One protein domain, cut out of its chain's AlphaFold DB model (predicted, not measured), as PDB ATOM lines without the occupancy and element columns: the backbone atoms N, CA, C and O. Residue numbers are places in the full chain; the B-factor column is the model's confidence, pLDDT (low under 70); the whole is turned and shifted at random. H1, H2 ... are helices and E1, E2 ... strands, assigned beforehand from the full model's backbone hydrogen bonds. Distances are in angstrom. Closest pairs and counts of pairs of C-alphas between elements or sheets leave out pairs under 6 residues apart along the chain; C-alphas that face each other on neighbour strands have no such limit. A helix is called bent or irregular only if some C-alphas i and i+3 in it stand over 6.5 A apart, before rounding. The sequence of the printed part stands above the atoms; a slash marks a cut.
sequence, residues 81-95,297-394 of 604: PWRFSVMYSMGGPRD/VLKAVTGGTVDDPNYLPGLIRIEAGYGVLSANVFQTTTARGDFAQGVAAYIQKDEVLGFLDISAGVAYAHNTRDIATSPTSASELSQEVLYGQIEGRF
ATOM      1  N   PRO A  81      83.856  36.592  90.108       75.69
ATOM      2  CA  PRO A  81      84.496  35.442  89.472       75.69
ATOM      3  C   PRO A  81      83.768  34.999  88.194       75.69
ATOM      4  O   PRO A  81      84.297  34.164  87.461       75.69
ATOM      5  N   TRP A  82      82.556  35.519  87.962       80.12
ATOM      6  CA  TRP A  82      81.751  35.256  86.776       80.12
ATOM      7  C   TRP A  82      82.013  36.290  85.693       80.12
ATOM      8  O   TRP A  82      81.937  37.489  85.964       80.12
ATOM      9  N   ARG A  83      82.229  35.796  84.474       82.31
ATOM     10  CA  ARG A  83      82.327  36.582  83.243       82.31
ATOM     11  C   ARG A  83      81.276  36.094  82.264       82.31
ATOM     12  O   ARG A  83      81.078  34.888  82.128       82.31
ATOM     13  N   PHE A  84      80.616  37.016  81.581       83.06
ATOM     14  CA  PHE A  84      79.643  36.687  80.546       83.06
ATOM     15  C   PHE A  84      80.037  37.403  79.270       83.06
ATOM     16  O   PHE A  84      80.268  38.609  79.289       83.06
ATOM     17  N   SER A  85      80.117  36.666  78.167       84.00
ATOM     18  CA  SER A  85      80.428  37.256  76.870       84.00
ATOM     19  C   SER A  85      79.480  36.750  75.796       84.00
ATOM     20  O   SER A  85      79.036  35.599  75.803       84.00
ATOM     21  N   VAL A  86      79.154  37.648  74.873       80.88
ATOM     22  CA  VAL A  86      78.472  37.323  73.627       80.88
ATOM     23  C   VAL A  86      79.446  37.662  72.517       80.88
ATOM     24  O   VAL A  86      79.898  38.799  72.406       80.88
ATOM     25  N   MET A  87      79.786  36.665  71.715       84.06
ATOM     26  CA  MET A  87      80.603  36.835  70.528       84.06
ATOM     27  C   MET A  87      79.718  36.616  69.311       84.06
ATOM     28  O   MET A  87      79.016  35.611  69.210       84.06
ATOM     29  N   TYR A  88      79.786  37.561  68.384       81.62
ATOM     30  CA  TYR A  88      79.225  37.416  67.057       81.62
ATOM     31  C   TYR A  88      80.339  37.640  66.046       81.62
ATOM     32  O   TYR A  88      80.903  38.731  65.964       81.62
ATOM     33  N   SER A  89      80.685  36.589  65.315       78.44
ATOM     34  CA  SER A  89      81.675  36.641  64.252       78.44
ATOM     35  C   SER A  89      80.965  36.703  62.912       78.44
ATOM     36  O   SER A  89      80.395  35.726  62.427       78.44
ATOM     37  N   MET A  90      81.030  37.876  62.300       66.00
ATOM     38  CA  MET A  90      80.791  38.047  60.878       66.00
ATOM     39  C   MET A  90      82.134  37.818  60.194       66.00
ATOM     40  O   MET A  90      82.845  38.777  59.905       66.00
ATOM     41  N   GLY A  91      82.533  36.557  59.999       58.34
ATOM     42  CA  GLY A  91      83.634  36.253  59.078       58.34
ATOM     43  C   GLY A  91      83.437  36.991  57.742       58.34
ATOM     44  O   GLY A  91      82.334  37.464  57.451       58.34
ATOM     45  N   GLY A  92      84.499  37.129  56.942       51.78
ATOM     46  CA  GLY A  92      84.421  37.860  55.669       51.78
ATOM     47  C   GLY A  92      83.192  37.443  54.839       51.78
ATOM     48  O   GLY A  92      82.810  36.273  54.897       51.78
ATOM     49  N   PRO A  93      82.547  38.371  54.102       41.16
ATOM     50  CA  PRO A  93      81.328  38.074  53.358       41.16
ATOM     51  C   PRO A  93      81.601  36.927  52.388       41.16
ATOM     52  O   PRO A  93      82.323  37.082  51.406       41.16
ATOM     53  N   ARG A  94      81.045  35.759  52.697       55.78
ATOM     54  CA  ARG A  94      80.986  34.627  51.787       55.78
ATOM     55  C   ARG A  94      79.513  34.397  51.538       55.78
ATOM     56  O   ARG A  94      78.818  33.841  52.387       55.78
ATOM     57  N   ASP A  95      79.033  34.871  50.394       49.47
ATOM     58  CA  ASP A  95      77.813  34.302  49.841       49.47
ATOM     59  C   ASP A  95      77.992  32.779  49.839       49.47
ATOM     60  O   ASP A  95      79.094  32.282  49.581       49.47
ATOM     61  N   VAL A 297      85.424  26.317  63.795       90.50
ATOM     62  CA  VAL A 297      84.392  26.701  64.770       90.50
ATOM     63  C   VAL A 297      84.464  25.830  66.022       90.50
ATOM     64  O   VAL A 297      84.458  26.363  67.132       90.50
ATOM     65  N   LEU A 298      84.573  24.505  65.874       93.69
ATOM     66  CA  LEU A 298      84.665  23.582  67.011       93.69
ATOM     67  C   LEU A 298      85.933  23.814  67.845       93.69
ATOM     68  O   LEU A 298      85.880  23.768  69.079       93.69
ATOM     69  N   LYS A 299      87.055  24.145  67.201       91.88
ATOM     70  CA  LYS A 299      88.288  24.574  67.871       91.88
ATOM     71  C   LYS A 299      88.071  25.867  68.667       91.88
ATOM     72  O   LYS A 299      88.387  25.919  69.853       91.88
ATOM     73  N   ALA A 300      87.436  26.871  68.062       90.75
ATOM     74  CA  ALA A 300      87.180  28.168  68.690       90.75
ATOM     75  C   ALA A 300      86.286  28.075  69.936       90.75
ATOM     76  O   ALA A 300      86.555  28.689  70.971       90.75
ATOM     77  N   VAL A 301      85.196  27.305  69.860       93.12
ATOM     78  CA  VAL A 301      84.230  27.166  70.970       93.12
ATOM     79  C   VAL A 301      84.767  26.298  72.109       93.12
ATOM     80  O   VAL A 301      84.269  26.377  73.230       93.12
ATOM     81  N   THR A 302      85.814  25.511  71.858       93.88
ATOM     82  CA  THR A 302      86.536  24.739  72.881       93.88
ATOM     83  C   THR A 302      87.770  25.459  73.424       93.88
ATOM     84  O   THR A 302      88.597  24.829  74.082       93.88
ATOM     85  N   GLY A 303      87.899  26.767  73.174       88.50
ATOM     86  CA  GLY A 303      88.986  27.595  73.698       88.50
ATOM     87  C   GLY A 303      90.340  27.357  73.026       88.50
ATOM     88  O   GLY A 303      91.363  27.743  73.589       88.50
ATOM     89  N   GLY A 304      90.369  26.681  71.875       86.50
ATOM     90  CA  GLY A 304      91.579  26.512  71.075       86.50
ATOM     91  C   GLY A 304      91.887  27.767  70.262       86.50
ATOM     92  O   GLY A 304      90.989  28.552  69.936       86.50
ATOM     93  N   THR A 305      93.158  27.956  69.916       82.44
ATOM     94  CA  THR A 305      93.585  29.085  69.087       82.44
ATOM     95  C   THR A 305      93.183  28.840  67.638       82.44
ATOM     96  O   THR A 305      93.611  27.864  67.036       82.44
ATOM     97  N   VAL A 306      92.359  29.717  67.070       75.06
ATOM     98  CA  VAL A 306      91.902  29.620  65.674       75.06
ATOM     99  C   VAL A 306      93.024  30.054  64.740       75.06
ATOM    100  O   VAL A 306      93.655  31.082  64.991       75.06
ATOM    101  N   ASP A 307      93.260  29.286  63.676       68.94
ATOM    102  CA  ASP A 307      94.402  29.518  62.777       68.94
ATOM    103  C   ASP A 307      94.218  30.812  61.962       68.94
ATOM    104  O   ASP A 307      95.169  31.552  61.716       68.94
ATOM    105  N   ASP A 308      92.973  31.133  61.602       66.75
ATOM    106  CA  ASP A 308      92.587  32.386  60.952       66.75
ATOM    107  C   ASP A 308      91.143  32.756  61.356       66.75
ATOM    108  O   ASP A 308      90.200  32.011  61.064       66.75
ATOM    109  N   PRO A 309      90.931  33.911  62.013       64.00
ATOM    110  CA  PRO A 309      89.610  34.370  62.439       64.00
ATOM    111  C   PRO A 309      88.584  34.496  61.304       64.00
ATOM    112  O   PRO A 309      87.380  34.443  61.559       64.00
ATOM    113  N   ASN A 310      89.030  34.631  60.050       61.62
ATOM    114  CA  ASN A 310      88.138  34.666  58.895       61.62
ATOM    115  C   ASN A 310      87.400  33.331  58.664       61.62
ATOM    116  O   ASN A 310      86.406  33.327  57.938       61.62
ATOM    117  N   TYR A 311      87.828  32.224  59.294       65.88
ATOM    118  CA  TYR A 311      87.169  30.907  59.228       65.88
ATOM    119  C   TYR A 311      86.086  30.679  60.281       65.88
ATOM    120  O   TYR A 311      85.597  29.560  60.425       65.88
ATOM    121  N   LEU A 312      85.646  31.737  60.965       74.19
ATOM    122  CA  LEU A 312      84.496  31.698  61.870       74.19
ATOM    123  C   LEU A 312      83.278  32.459  61.304       74.19
ATOM    124  O   LEU A 312      82.758  33.345  61.991       74.19
ATOM    125  N   PRO A 313      82.810  32.209  60.064       69.88
ATOM    126  CA  PRO A 313      81.657  32.925  59.535       69.88
ATOM    127  C   PRO A 313      80.381  32.572  60.311       69.88
ATOM    128  O   PRO A 313      80.130  31.422  60.675       69.88
ATOM    129  N   GLY A 314      79.579  33.594  60.606       76.69
ATOM    130  CA  GLY A 314      78.264  33.450  61.228       76.69
ATOM    131  C   GLY A 314      78.263  32.816  62.621       76.69
ATOM    132  O   GLY A 314      77.214  32.346  63.050       76.69
ATOM    133  N   LEU A 315      79.404  32.754  63.321       87.50
ATOM    134  CA  LEU A 315      79.469  32.165  64.658       87.50
ATOM    135  C   LEU A 315      78.847  33.116  65.685       87.50
ATOM    136  O   LEU A 315      79.384  34.185  65.966       87.50
ATOM    137  N   ILE A 316      77.746  32.687  66.290       89.19
ATOM    138  CA  ILE A 316      77.165  33.269  67.496       89.19
ATOM    139  C   ILE A 316      77.566  32.372  68.662       89.19
ATOM    140  O   ILE A 316      77.295  31.173  68.642       89.19
ATOM    141  N   ARG A 317      78.188  32.941  69.691       92.12
ATOM    142  CA  ARG A 317      78.589  32.231  70.909       92.12
ATOM    143  C   ARG A 317      78.153  33.020  72.133       92.12
ATOM    144  O   ARG A 317      78.463  34.202  72.250       92.12
ATOM    145  N   ILE A 318      77.473  32.352  73.057       89.25
ATOM    146  CA  ILE A 318      77.134  32.894  74.376       89.25
ATOM    147  C   ILE A 318      77.917  32.093  75.404       89.25
ATOM    148  O   ILE A 318      77.738  30.881  75.505       89.25
ATOM    149  N   GLU A 319      78.781  32.764  76.154       91.56
ATOM    150  CA  GLU A 319      79.719  32.138  77.077       91.56
ATOM    151  C   GLU A 319      79.529  32.648  78.506       91.56
ATOM    152  O   GLU A 319      79.363  33.844  78.748       91.56
ATOM    153  N   ALA A 320      79.599  31.715  79.453       86.81
ATOM    154  CA  ALA A 320      79.696  31.966  80.879       86.81
ATOM    155  C   ALA A 320      81.006  31.363  81.410       86.81
ATOM    156  O   ALA A 320      81.207  30.147  81.369       86.81
ATOM    157  N   GLY A 321      81.880  32.220  81.925       87.62
ATOM    158  CA  GLY A 321      83.140  31.859  82.564       87.62
ATOM    159  C   GLY A 321      83.055  31.951  84.085       87.62
ATOM    160  O   GLY A 321      82.437  32.871  84.619       87.62
ATOM    161  N   TYR A 322      83.699  31.020  84.785       84.44
ATOM    162  CA  TYR A 322      83.947  31.053  86.225       84.44
ATOM    163  C   TYR A 322      85.408  30.691  86.516       84.44
ATOM    164  O   TYR A 322      85.803  29.519  86.495       84.44
ATOM    165  N   GLY A 323      86.226  31.703  86.803       84.31
ATOM    166  CA  GLY A 323      87.670  31.523  86.960       84.31
ATOM    167  C   GLY A 323      88.320  30.992  85.676       84.31
ATOM    168  O   GLY A 323      88.350  31.694  84.674       84.31
ATOM    169  N   VAL A 324      88.842  29.762  85.720       84.81
ATOM    170  CA  VAL A 324      89.522  29.096  84.585       84.81
ATOM    171  C   VAL A 324      88.585  28.273  83.700       84.81
ATOM    172  O   VAL A 324      89.017  27.767  82.674       84.81
ATOM    173  N   LEU A 325      87.335  28.057  84.119       86.25
ATOM    174  CA  LEU A 325      86.365  27.233  83.401       86.25
ATOM    175  C   LEU A 325      85.397  28.133  82.636       86.25
ATOM    176  O   LEU A 325      84.737  28.962  83.255       86.25
ATOM    177  N   SER A 326      85.232  27.890  81.342       90.62
ATOM    178  CA  SER A 326      84.194  28.497  80.511       90.62
ATOM    179  C   SER A 326      83.251  27.429  79.972       90.62
ATOM    180  O   SER A 326      83.658  26.319  79.631       90.62
ATOM    181  N   ALA A 327      81.970  27.770  79.885       92.06
ATOM    182  CA  ALA A 327      80.960  26.999  79.178       92.06
ATOM    183  C   ALA A 327      80.228  27.921  78.209       92.06
ATOM    184  O   ALA A 327      79.906  29.057  78.554       92.06
ATOM    185  N   ASN A 328      79.962  27.444  77.002       93.38
ATOM    186  CA  ASN A 328      79.270  28.218  75.992       93.38
ATOM    187  C   ASN A 328      78.261  27.384  75.208       93.38
ATOM    188  O   ASN A 328      78.342  26.159  75.123       93.38
ATOM    189  N   VAL A 329      77.290  28.092  74.653       94.75
ATOM    190  CA  VAL A 329      76.377  27.603  73.626       94.75
ATOM    191  C   VAL A 329      76.681  28.366  72.349       94.75
ATOM    192  O   VAL A 329      77.008  29.558  72.401       94.75
ATOM    193  N   PHE A 330      76.606  27.691  71.211       94.75
ATOM    194  CA  PHE A 330      76.971  28.300  69.944       94.75
ATOM    195  C   PHE A 330      76.077  27.855  68.797       94.75
ATOM    196  O   PHE A 330      75.459  26.790  68.836       94.75
ATOM    197  N   GLN A 331      76.058  28.686  67.767       94.56
ATOM    198  CA  GLN A 331      75.436  28.427  66.482       94.56
ATOM    199  C   GLN A 331      76.308  29.053  65.392       94.56
ATOM    200  O   GLN A 331      76.874  30.121  65.597       94.56
ATOM    201  N   THR A 332      76.427  28.406  64.241       90.00
ATOM    202  CA  THR A 332      77.185  28.910  63.094       90.00
ATOM    203  C   THR A 332      76.523  28.510  61.783       90.00
ATOM    204  O   THR A 332      75.770  27.535  61.709       90.00
ATOM    205  N   THR A 333      76.814  29.273  60.735       86.75
ATOM    206  CA  THR A 333      76.528  28.896  59.356       86.75
ATOM    207  C   THR A 333      77.789  29.100  58.532       86.75
ATOM    208  O   THR A 333      78.285  30.221  58.428       86.75
ATOM    209  N   THR A 334      78.324  28.012  57.983       82.31
ATOM    210  CA  THR A 334      79.567  28.032  57.203       82.31
ATOM    211  C   THR A 334      79.306  28.485  55.764       82.31
ATOM    212  O   THR A 334      78.173  28.418  55.278       82.31
ATOM    213  N   ALA A 335      80.344  28.904  55.035       76.06
ATOM    214  CA  ALA A 335      80.211  29.303  53.629       76.06
ATOM    215  C   ALA A 335      79.805  28.129  52.726       76.06
ATOM    216  O   ALA A 335      79.173  28.302  51.679       76.06
ATOM    217  N   ARG A 336      80.134  26.912  53.165       76.06
ATOM    218  CA  ARG A 336      79.723  25.656  52.536       76.06
ATOM    219  C   ARG A 336      78.245  25.305  52.775       76.06
ATOM    220  O   ARG A 336      77.744  24.357  52.170       76.06
ATOM    221  N   GLY A 337      77.555  26.042  53.648       79.31
ATOM    222  CA  GLY A 337      76.159  25.809  54.013       79.31
ATOM    223  C   GLY A 337      75.959  24.789  55.136       79.31
ATOM    224  O   GLY A 337      74.868  24.239  55.253       79.31
ATOM    225  N   ASP A 338      76.989  24.502  55.940       85.56
ATOM    226  CA  ASP A 338      76.810  23.759  57.192       85.56
ATOM    227  C   ASP A 338      76.104  24.665  58.206       85.56
ATOM    228  O   ASP A 338      76.583  25.761  58.496       85.56
ATOM    229  N   PHE A 339      74.990  24.204  58.760       91.19
ATOM    230  CA  PHE A 339      74.334  24.815  59.907       91.19
ATOM    231  C   PHE A 339      74.654  23.979  61.139       91.19
ATOM    232  O   PHE A 339      74.136  22.870  61.284       91.19
ATOM    233  N   ALA A 340      75.501  24.502  62.026       92.44
ATOM    234  CA  ALA A 340      75.913  23.789  63.226       92.44
ATOM    235  C   ALA A 340      75.523  24.543  64.494       92.44
ATOM    236  O   ALA A 340      75.688  25.757  64.587       92.44
ATOM    237  N   GLN A 341      75.041  23.811  65.491       95.62
ATOM    238  CA  GLN A 341      74.691  24.342  66.804       95.62
ATOM    239  C   GLN A 341      75.095  23.364  67.897       95.62
ATOM    240  O   GLN A 341      75.086  22.149  67.692       95.62
ATOM    241  N   GLY A 342      75.447  23.874  69.070       96.12
ATOM    242  CA  GLY A 342      75.991  23.009  70.097       96.12
ATOM    243  C   GLY A 342      76.293  23.677  71.420       96.12
ATOM    244  O   GLY A 342      75.965  24.838  71.675       96.12
ATOM    245  N   VAL A 343      76.940  22.889  72.269       95.00
ATOM    246  CA  VAL A 343      77.435  23.305  73.577       95.00
ATOM    247  C   VAL A 343      78.904  22.935  73.687       95.00
ATOM    248  O   VAL A 343      79.324  21.881  73.208       95.00
ATOM    249  N   ALA A 344      79.685  23.781  74.340       96.69
ATOM    250  CA  ALA A 344      81.086  23.519  74.603       96.69
ATOM    251  C   ALA A 344      81.461  23.934  76.023       96.69
ATOM    252  O   ALA A 344      80.845  24.809  76.630       96.69
ATOM    253  N   ALA A 345      82.481  23.283  76.560       93.25
ATOM    254  CA  ALA A 345      83.106  23.668  77.810       93.25
ATOM    255  C   ALA A 345      84.612  23.529  77.669       93.25
ATOM    256  O   ALA A 345      85.099  22.562  77.078       93.25
ATOM    257  N   TYR A 346      85.348  24.479  78.224       94.62
ATOM    258  CA  TYR A 346      86.796  24.455  78.196       94.62
ATOM    259  C   TYR A 346      87.389  25.046  79.464       94.62
ATOM    260  O   TYR A 346      86.764  25.837  80.169       94.62
ATOM    261  N   ILE A 347      88.604  24.619  79.766       88.81
ATOM    262  CA  ILE A 347      89.428  25.168  80.825       88.81
ATOM    263  C   ILE A 347      90.586  25.875  80.150       88.81
ATOM    264  O   ILE A 347      91.311  25.242  79.388       88.81
ATOM    265  N   GLN A 348      90.769  27.150  80.464       87.38
ATOM    266  CA  GLN A 348      91.950  27.905  80.087       87.38
ATOM    267  C   GLN A 348      92.658  28.361  81.352       87.38
ATOM    268  O   GLN A 348      92.061  28.957  82.250       87.38
ATOM    269  N   LYS A 349      93.944  28.047  81.436       84.31
ATOM    270  CA  LYS A 349      94.786  28.486  82.533       84.31
ATOM    271  C   LYS A 349      96.102  28.988  81.982       84.31
ATOM    272  O   LYS A 349      96.879  28.206  81.438       84.31
ATOM    273  N   ASP A 350      96.341  30.265  82.213       84.00
ATOM    274  CA  ASP A 350      97.591  30.916  81.863       84.00
ATOM    275  C   ASP A 350      98.632  30.673  82.969       84.00
ATOM    276  O   ASP A 350      98.286  30.416  84.133       84.00
ATOM    277  N   GLU A 351      99.911  30.715  82.603       78.12
ATOM    278  CA  GLU A 351     101.051  30.594  83.522       78.12
ATOM    279  C   GLU A 351     101.014  29.342  84.428       78.12
ATOM    280  O   GLU A 351     101.466  29.342  85.581       78.12
ATOM    281  N   VAL A 352     100.525  28.208  83.919       72.25
ATOM    282  CA  VAL A 352     100.757  26.900  84.540       72.25
ATOM    283  C   VAL A 352     102.267  26.716  84.697       72.25
ATOM    284  O   VAL A 352     103.030  26.775  83.739       72.25
ATOM    285  N   LEU A 353     102.722  26.552  85.942       70.56
ATOM    286  CA  LEU A 353     104.149  26.485  86.294       70.56
ATOM    287  C   LEU A 353     104.966  27.752  85.936       70.56
ATOM    288  O   LEU A 353     106.191  27.711  86.027       70.56
ATOM    289  N   GLY A 354     104.315  28.872  85.593       73.81
ATOM    290  CA  GLY A 354     104.942  30.161  85.270       73.81
ATOM    291  C   GLY A 354     105.455  30.315  83.833       73.81
ATOM    292  O   GLY A 354     106.079  31.327  83.533       73.81
ATOM    293  N   PHE A 355     105.249  29.324  82.961       70.88
ATOM    294  CA  PHE A 355     105.757  29.346  81.578       70.88
ATOM    295  C   PHE A 355     104.897  28.549  80.585       70.88
ATOM    296  O   PHE A 355     105.322  28.326  79.455       70.88
ATOM    297  N   LEU A 356     103.732  28.042  80.988       73.88
ATOM    298  CA  LEU A 356     102.884  27.204  80.142       73.88
ATOM    299  C   LEU A 356     101.429  27.635  80.276       73.88
ATOM    300  O   LEU A 356     100.851  27.521  81.347       73.88
ATOM    301  N   ASP A 357     100.816  28.042  79.183       83.94
ATOM    302  CA  ASP A 357      99.375  28.217  79.103       83.94
ATOM    303  C   ASP A 357      98.768  26.900  78.626       83.94
ATOM    304  O   ASP A 357      99.287  26.260  77.707       83.94
ATOM    305  N   ILE A 358      97.691  26.457  79.268       82.88
ATOM    306  CA  ILE A 358      96.975  25.240  78.882       82.88
ATOM    307  C   ILE A 358      95.525  25.599  78.597       82.88
ATOM    308  O   ILE A 358      94.842  26.165  79.452       82.88
ATOM    309  N   SER A 359      95.053  25.187  77.427       89.81
ATOM    310  CA  SER A 359      93.647  25.149  77.059       89.81
ATOM    311  C   SER A 359      93.228  23.701  76.835       89.81
ATOM    312  O   SER A 359      93.936  22.931  76.194       89.81
ATOM    313  N   ALA A 360      92.097  23.288  77.394       90.19
ATOM    314  CA  ALA A 360      91.520  21.979  77.125       90.19
ATOM    315  C   ALA A 360      90.002  22.086  77.096       90.19
ATOM    316  O   ALA A 360      89.405  22.580  78.052       90.19
ATOM    317  N   GLY A 361      89.369  21.591  76.040       93.69
ATOM    318  CA  GLY A 361      87.933  21.741  75.861       93.69
ATOM    319  C   GLY A 361      87.279  20.601  75.107       93.69
ATOM    320  O   GLY A 361      87.932  19.825  74.415       93.69
ATOM    321  N   VAL A 362      85.965  20.507  75.270       94.56
ATOM    322  CA  VAL A 362      85.085  19.565  74.577       94.56
ATOM    323  C   VAL A 362      83.865  20.313  74.062       94.56
ATOM    324  O   VAL A 362      83.308  21.154  74.766       94.56
ATOM    325  N   ALA A 363      83.435  19.977  72.849       97.06
ATOM    326  CA  ALA A 363      82.205  20.455  72.241       97.06
ATOM    327  C   ALA A 363      81.351  19.285  71.762       97.06
ATOM    328  O   ALA A 363      81.861  18.295  71.236       97.06
ATOM    329  N   TYR A 364      80.042  19.431  71.913       96.06
ATOM    330  CA  TYR A 364      79.045  18.614  71.245       96.06
ATOM    331  C   TYR A 364      78.269  19.499  70.276       96.06
ATOM    332  O   TYR A 364      77.787  20.558  70.681       96.06
ATOM    333  N   ALA A 365      78.145  19.073  69.024       96.44
ATOM    334  CA  ALA A 365      77.500  19.844  67.974       96.44
ATOM    335  C   ALA A 365      76.605  18.970  67.102       96.44
ATOM    336  O   ALA A 365      77.013  17.893  66.678       96.44
ATOM    337  N   HIS A 366      75.427  19.487  66.779       95.69
ATOM    338  CA  HIS A 366      74.585  18.978  65.712       95.69
ATOM    339  C   HIS A 366      74.802  19.843  64.472       95.69
ATOM    340  O   HIS A 366      74.667  21.064  64.553       95.69
ATOM    341  N   ASN A 367      75.141  19.220  63.349       93.38
ATOM    342  CA  ASN A 367      75.382  19.852  62.060       93.38
ATOM    343  C   ASN A 367      74.423  19.298  61.000       93.38
ATOM    344  O   ASN A 367      74.294  18.083  60.856       93.38
ATOM    345  N   THR A 368      73.814  20.181  60.214       92.19
ATOM    346  CA  THR A 368      73.004  19.831  59.040       92.19
ATOM    347  C   THR A 368      73.491  20.572  57.807       92.19
ATOM    348  O   THR A 368      73.821  21.755  57.893       92.19
ATOM    349  N   ARG A 369      73.503  19.909  56.648       86.56
ATOM    350  CA  ARG A 369      73.887  20.530  55.375       86.56
ATOM    351  C   ARG A 369      73.145  19.929  54.188       86.56
ATOM    352  O   ARG A 369      73.165  18.716  53.992       86.56
ATOM    353  N   ASP A 370      72.623  20.793  53.323       83.25
ATOM    354  CA  ASP A 370      72.044  20.400  52.038       83.25
ATOM    355  C   ASP A 370      73.117  20.211  50.961       83.25
ATOM    356  O   ASP A 370      73.723  21.170  50.470       83.25
ATOM    357  N   ILE A 371      73.288  18.976  50.503       77.19
ATOM    358  CA  ILE A 371      74.245  18.580  49.469       77.19
ATOM    359  C   ILE A 371      73.495  18.339  48.160       77.19
ATOM    360  O   ILE A 371      72.599  17.503  48.098       77.19
ATOM    361  N   ALA A 372      73.847  19.040  47.082       68.56
ATOM    362  CA  ALA A 372      73.234  18.764  45.784       68.56
ATOM    363  C   ALA A 372      73.824  17.490  45.162       68.56
ATOM    364  O   ALA A 372      74.979  17.468  44.747       68.56
ATOM    365  N   THR A 373      73.009  16.444  45.048       65.75
ATOM    366  CA  THR A 373      73.386  15.162  44.424       65.75
ATOM    367  C   THR A 373      73.053  15.099  42.934       65.75
ATOM    368  O   THR A 373      73.504  14.198  42.237       65.75
ATOM    369  N   SER A 374      72.269  16.052  42.425       64.62
ATOM    370  CA  SER A 374      72.067  16.280  40.991       64.62
ATOM    371  C   SER A 374      71.563  17.712  40.750       64.62
ATOM    372  O   SER A 374      71.237  18.407  41.716       64.62
ATOM    373  N   PRO A 375      71.395  18.156  39.488       63.03
ATOM    374  CA  PRO A 375      70.728  19.427  39.184       63.03
ATOM    375  C   PRO A 375      69.297  19.545  39.740       63.03
ATOM    376  O   PRO A 375      68.761  20.645  39.823       63.03
ATOM    377  N   THR A 376      68.661  18.421  40.093       63.53
ATOM    378  CA  THR A 376      67.250  18.361  40.519       63.53
ATOM    379  C   THR A 376      67.032  17.705  41.882       63.53
ATOM    380  O   THR A 376      65.894  17.606  42.332       63.53
ATOM    381  N   SER A 377      68.093  17.240  42.545       65.69
ATOM    382  CA  SER A 377      68.001  16.535  43.824       65.69
ATOM    383  C   SER A 377      69.021  17.065  44.819       65.69
ATOM    384  O   SER A 377      70.193  17.266  44.493       65.69
ATOM    385  N   ALA A 378      68.569  17.238  46.054       74.00
ATOM    386  CA  ALA A 378      69.421  17.477  47.203       74.00
ATOM    387  C   ALA A 378      69.349  16.276  48.147       74.00
ATOM    388  O   ALA A 378      68.388  15.504  48.141       74.00
ATOM    389  N   SER A 379      70.400  16.092  48.925       80.00
ATOM    390  CA  SER A 379      70.451  15.174  50.044       80.00
ATOM    391  C   SER A 379      70.896  15.931  51.277       80.00
ATOM    392  O   SER A 379      71.810  16.744  51.196       80.00
ATOM    393  N   GLU A 380      70.261  15.662  52.405       87.19
ATOM    394  CA  GLU A 380      70.617  16.294  53.669       87.19
ATOM    395  C   GLU A 380      71.646  15.417  54.386       87.19
ATOM    396  O   GLU A 380      71.408  14.232  54.642       87.19
ATOM    397  N   LEU A 381      72.811  15.990  54.679       86.94
ATOM    398  CA  LEU A 381      73.763  15.431  55.627       86.94
ATOM    399  C   LEU A 381      73.373  15.907  57.020       86.94
ATOM    400  O   LEU A 381      73.378  17.108  57.273       86.94
ATOM    401  N   SER A 382      73.108  14.967  57.922       91.00
ATOM    402  CA  SER A 382      72.933  15.234  59.348       91.00
ATOM    403  C   SER A 382      74.054  14.563  60.128       91.00
ATOM    404  O   SER A 382      74.364  13.387  59.913       91.00
ATOM    405  N   GLN A 383      74.695  15.326  61.005       91.62
ATOM    406  CA  GLN A 383      75.907  14.932  61.695       91.62
ATOM    407  C   GLN A 383      75.867  15.356  63.169       91.62
ATOM    408  O   GLN A 383      75.760  16.532  63.485       91.62
ATOM    409  N   GLU A 384      76.059  14.400  64.074       93.00
ATOM    410  CA  GLU A 384      76.357  14.662  65.486       93.00
ATOM    411  C   GLU A 384      77.867  14.581  65.687       93.00
ATOM    412  O   GLU A 384      78.461  13.564  65.338       93.00
ATOM    413  N   VAL A 385      78.500  15.604  66.255       93.31
ATOM    414  CA  VAL A 385      79.950  15.671  66.479       93.31
ATOM    415  C   VAL A 385      80.240  15.834  67.961       93.31
ATOM    416  O   VAL A 385      79.781  16.780  68.590       93.31
ATOM    417  N   LEU A 386      81.067  14.949  68.507       92.38
ATOM    418  CA  LEU A 386      81.783  15.161  69.756       92.38
ATOM    419  C   LEU A 386      83.229  15.500  69.413       92.38
ATOM    420  O   LEU A 386      83.942  14.662  68.868       92.38
ATOM    421  N   TYR A 387      83.653  16.711  69.737       94.69
ATOM    422  CA  TYR A 387      84.996  17.224  69.503       94.69
ATOM    423  C   TYR A 387      85.689  17.489  70.837       94.69
ATOM    424  O   TYR A 387      85.051  17.919  71.796       94.69
ATOM    425  N   GLY A 388      86.992  17.248  70.908       90.38
ATOM    426  CA  GLY A 388      87.812  17.601  72.056       90.38
ATOM    427  C   GLY A 388      89.191  18.064  71.624       90.38
ATOM    428  O   GLY A 388      89.729  17.556  70.643       90.38
ATOM    429  N   GLN A 389      89.765  19.005  72.367       92.44
ATOM    430  CA  GLN A 389      91.105  19.524  72.121       92.44
ATOM    431  C   GLN A 389      91.848  19.801  73.424       92.44
ATOM    432  O   GLN A 389      91.238  20.062  74.464       92.44
ATOM    433  N   ILE A 390      93.169  19.712  73.355       85.12
ATOM    434  CA  ILE A 390      94.119  20.118  74.380       85.12
ATOM    435  C   ILE A 390      95.236  20.871  73.660       85.12
ATOM    436  O   ILE A 390      95.927  20.292  72.827       85.12
ATOM    437  N   GLU A 391      95.442  22.130  74.017       88.19
ATOM    438  CA  GLU A 391      96.501  23.004  73.528       88.19
ATOM    439  C   GLU A 391      97.373  23.428  74.716       88.19
ATOM    440  O   GLU A 391      96.882  23.875  75.750       88.19
ATOM    441  N   GLY A 392      98.683  23.267  74.584       82.06
ATOM    442  CA  GLY A 392      99.685  23.759  75.513       82.06
ATOM    443  C   GLY A 392     100.591  24.749  74.802       82.06
ATOM    444  O   GLY A 392     101.304  24.369  73.874       82.06
ATOM    445  N   ARG A 393     100.596  26.003  75.245       82.50
ATOM    446  CA  ARG A 393     101.460  27.062  74.724       82.50
ATOM    447  C   ARG A 393     102.527  27.395  75.749       82.50
ATOM    448  O   ARG A 393     102.231  27.888  76.829       82.50
ATOM    449  N   PHE A 394     103.785  27.154  75.424       74.94
ATOM    450  CA  PHE A 394     104.881  27.539  76.298       74.94
ATOM    451  C   PHE A 394     105.156  29.034  76.121       74.94
ATOM    452  O   PHE A 394     105.618  29.477  75.068       74.94
TER     453      PHE A 394
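AT A GLANCE: This is residues 81 to 95 and 297 to 394 of the 604 residues of an uncharacterized protein of Halobacteriovorax sp (UniProt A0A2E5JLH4). One twisted sheet of six strands is bowed along its length into a shallow trough, with the short helix H1 in the hollow over one face and no named helix over the other. The long bent strands E4, E5 and E6 make the bow, and the E5 and E6 hairpin runs along the longest axis; the shorter E1, E2 and E3 continue the sheet to its other edge. The printed part has 113 residues, with one named helix and six named strands in the order E1 H1 E2 E3 E4 E5 E6; the sheet's order is E1 - E2 - E3 - E4 - E5 - E6, all antiparallel, and the class is mostly strand. It is only just loose, close to compact, with a radius of gyration of the C-alphas of 16.1 A and spans of 59 by 24 by 24 A.

IN THESE COORDINATES: E1, residues 82 to 90, begins at C-alpha 82 (81.751, 35.256, 86.776) and is 26.1 A long. After the cut comes H1, residues 297 to 301, 6.2 A, with C-alpha 297 at (84.392, 26.701, 64.770). E2 is residues 313 to 322, 26.9 A, and E3 is residues 325 to 333, 26.0 A. E4, residues 339 to 352, is 36.2 A long and bends by 61 degrees at residue 342. E5, residues 356 to 374, is 51.0 A long and bends by 60 degrees at residue 364. E6, residues 377 to 394, is 50.4 A long, bends by 55 degrees at residue 384 and ends at C-alpha 394 (104.881, 27.539, 76.298).

HOW THE PARTS SIT: E1 and E6 are the edge strands. E1 and E2 are antiparallel at 175 degrees, with N 87 and O 317 2.8 A apart, within hydrogen-bond range. E2 to E6 form a meander, each strand the antiparallel neighbour of the one before, and each successive pair is a hairpin. Within hydrogen-bond range are N 318 and O 329 of E2 and E3, 2.9 A; N 328 and O 344 of E3 and E4, 2.8 A; N 343 and O 364 of E4 and E5, 2.9 A; and N 365 and O 385 of E5 and E6, 2.9 A. H1 is on the sheet at a height of 5.5 A, only just over E4, on which 3 of its 5 C-alphas fall. The closest C-alphas of H1 and E4 are those of Val 301 and Ala 344, 6.0 A apart. In H1 every O i to N i+4 pair is within hydrogen-bond range. E1 and E6 are apart.

THE WHOLE: The two C-alphas farthest apart are those of Gly 354 and Thr 376, 59.7 A. Residues 96 to 296 are not printed, and C-alphas 95 and 297 are 18.0 A apart across the cut. H1 to E2 is a long link of 11 residues. Mean pLDDT of the printed part is 82.7; it is under 70 at residues 90 to 95, 307 to 311, 313 and 372 to 377.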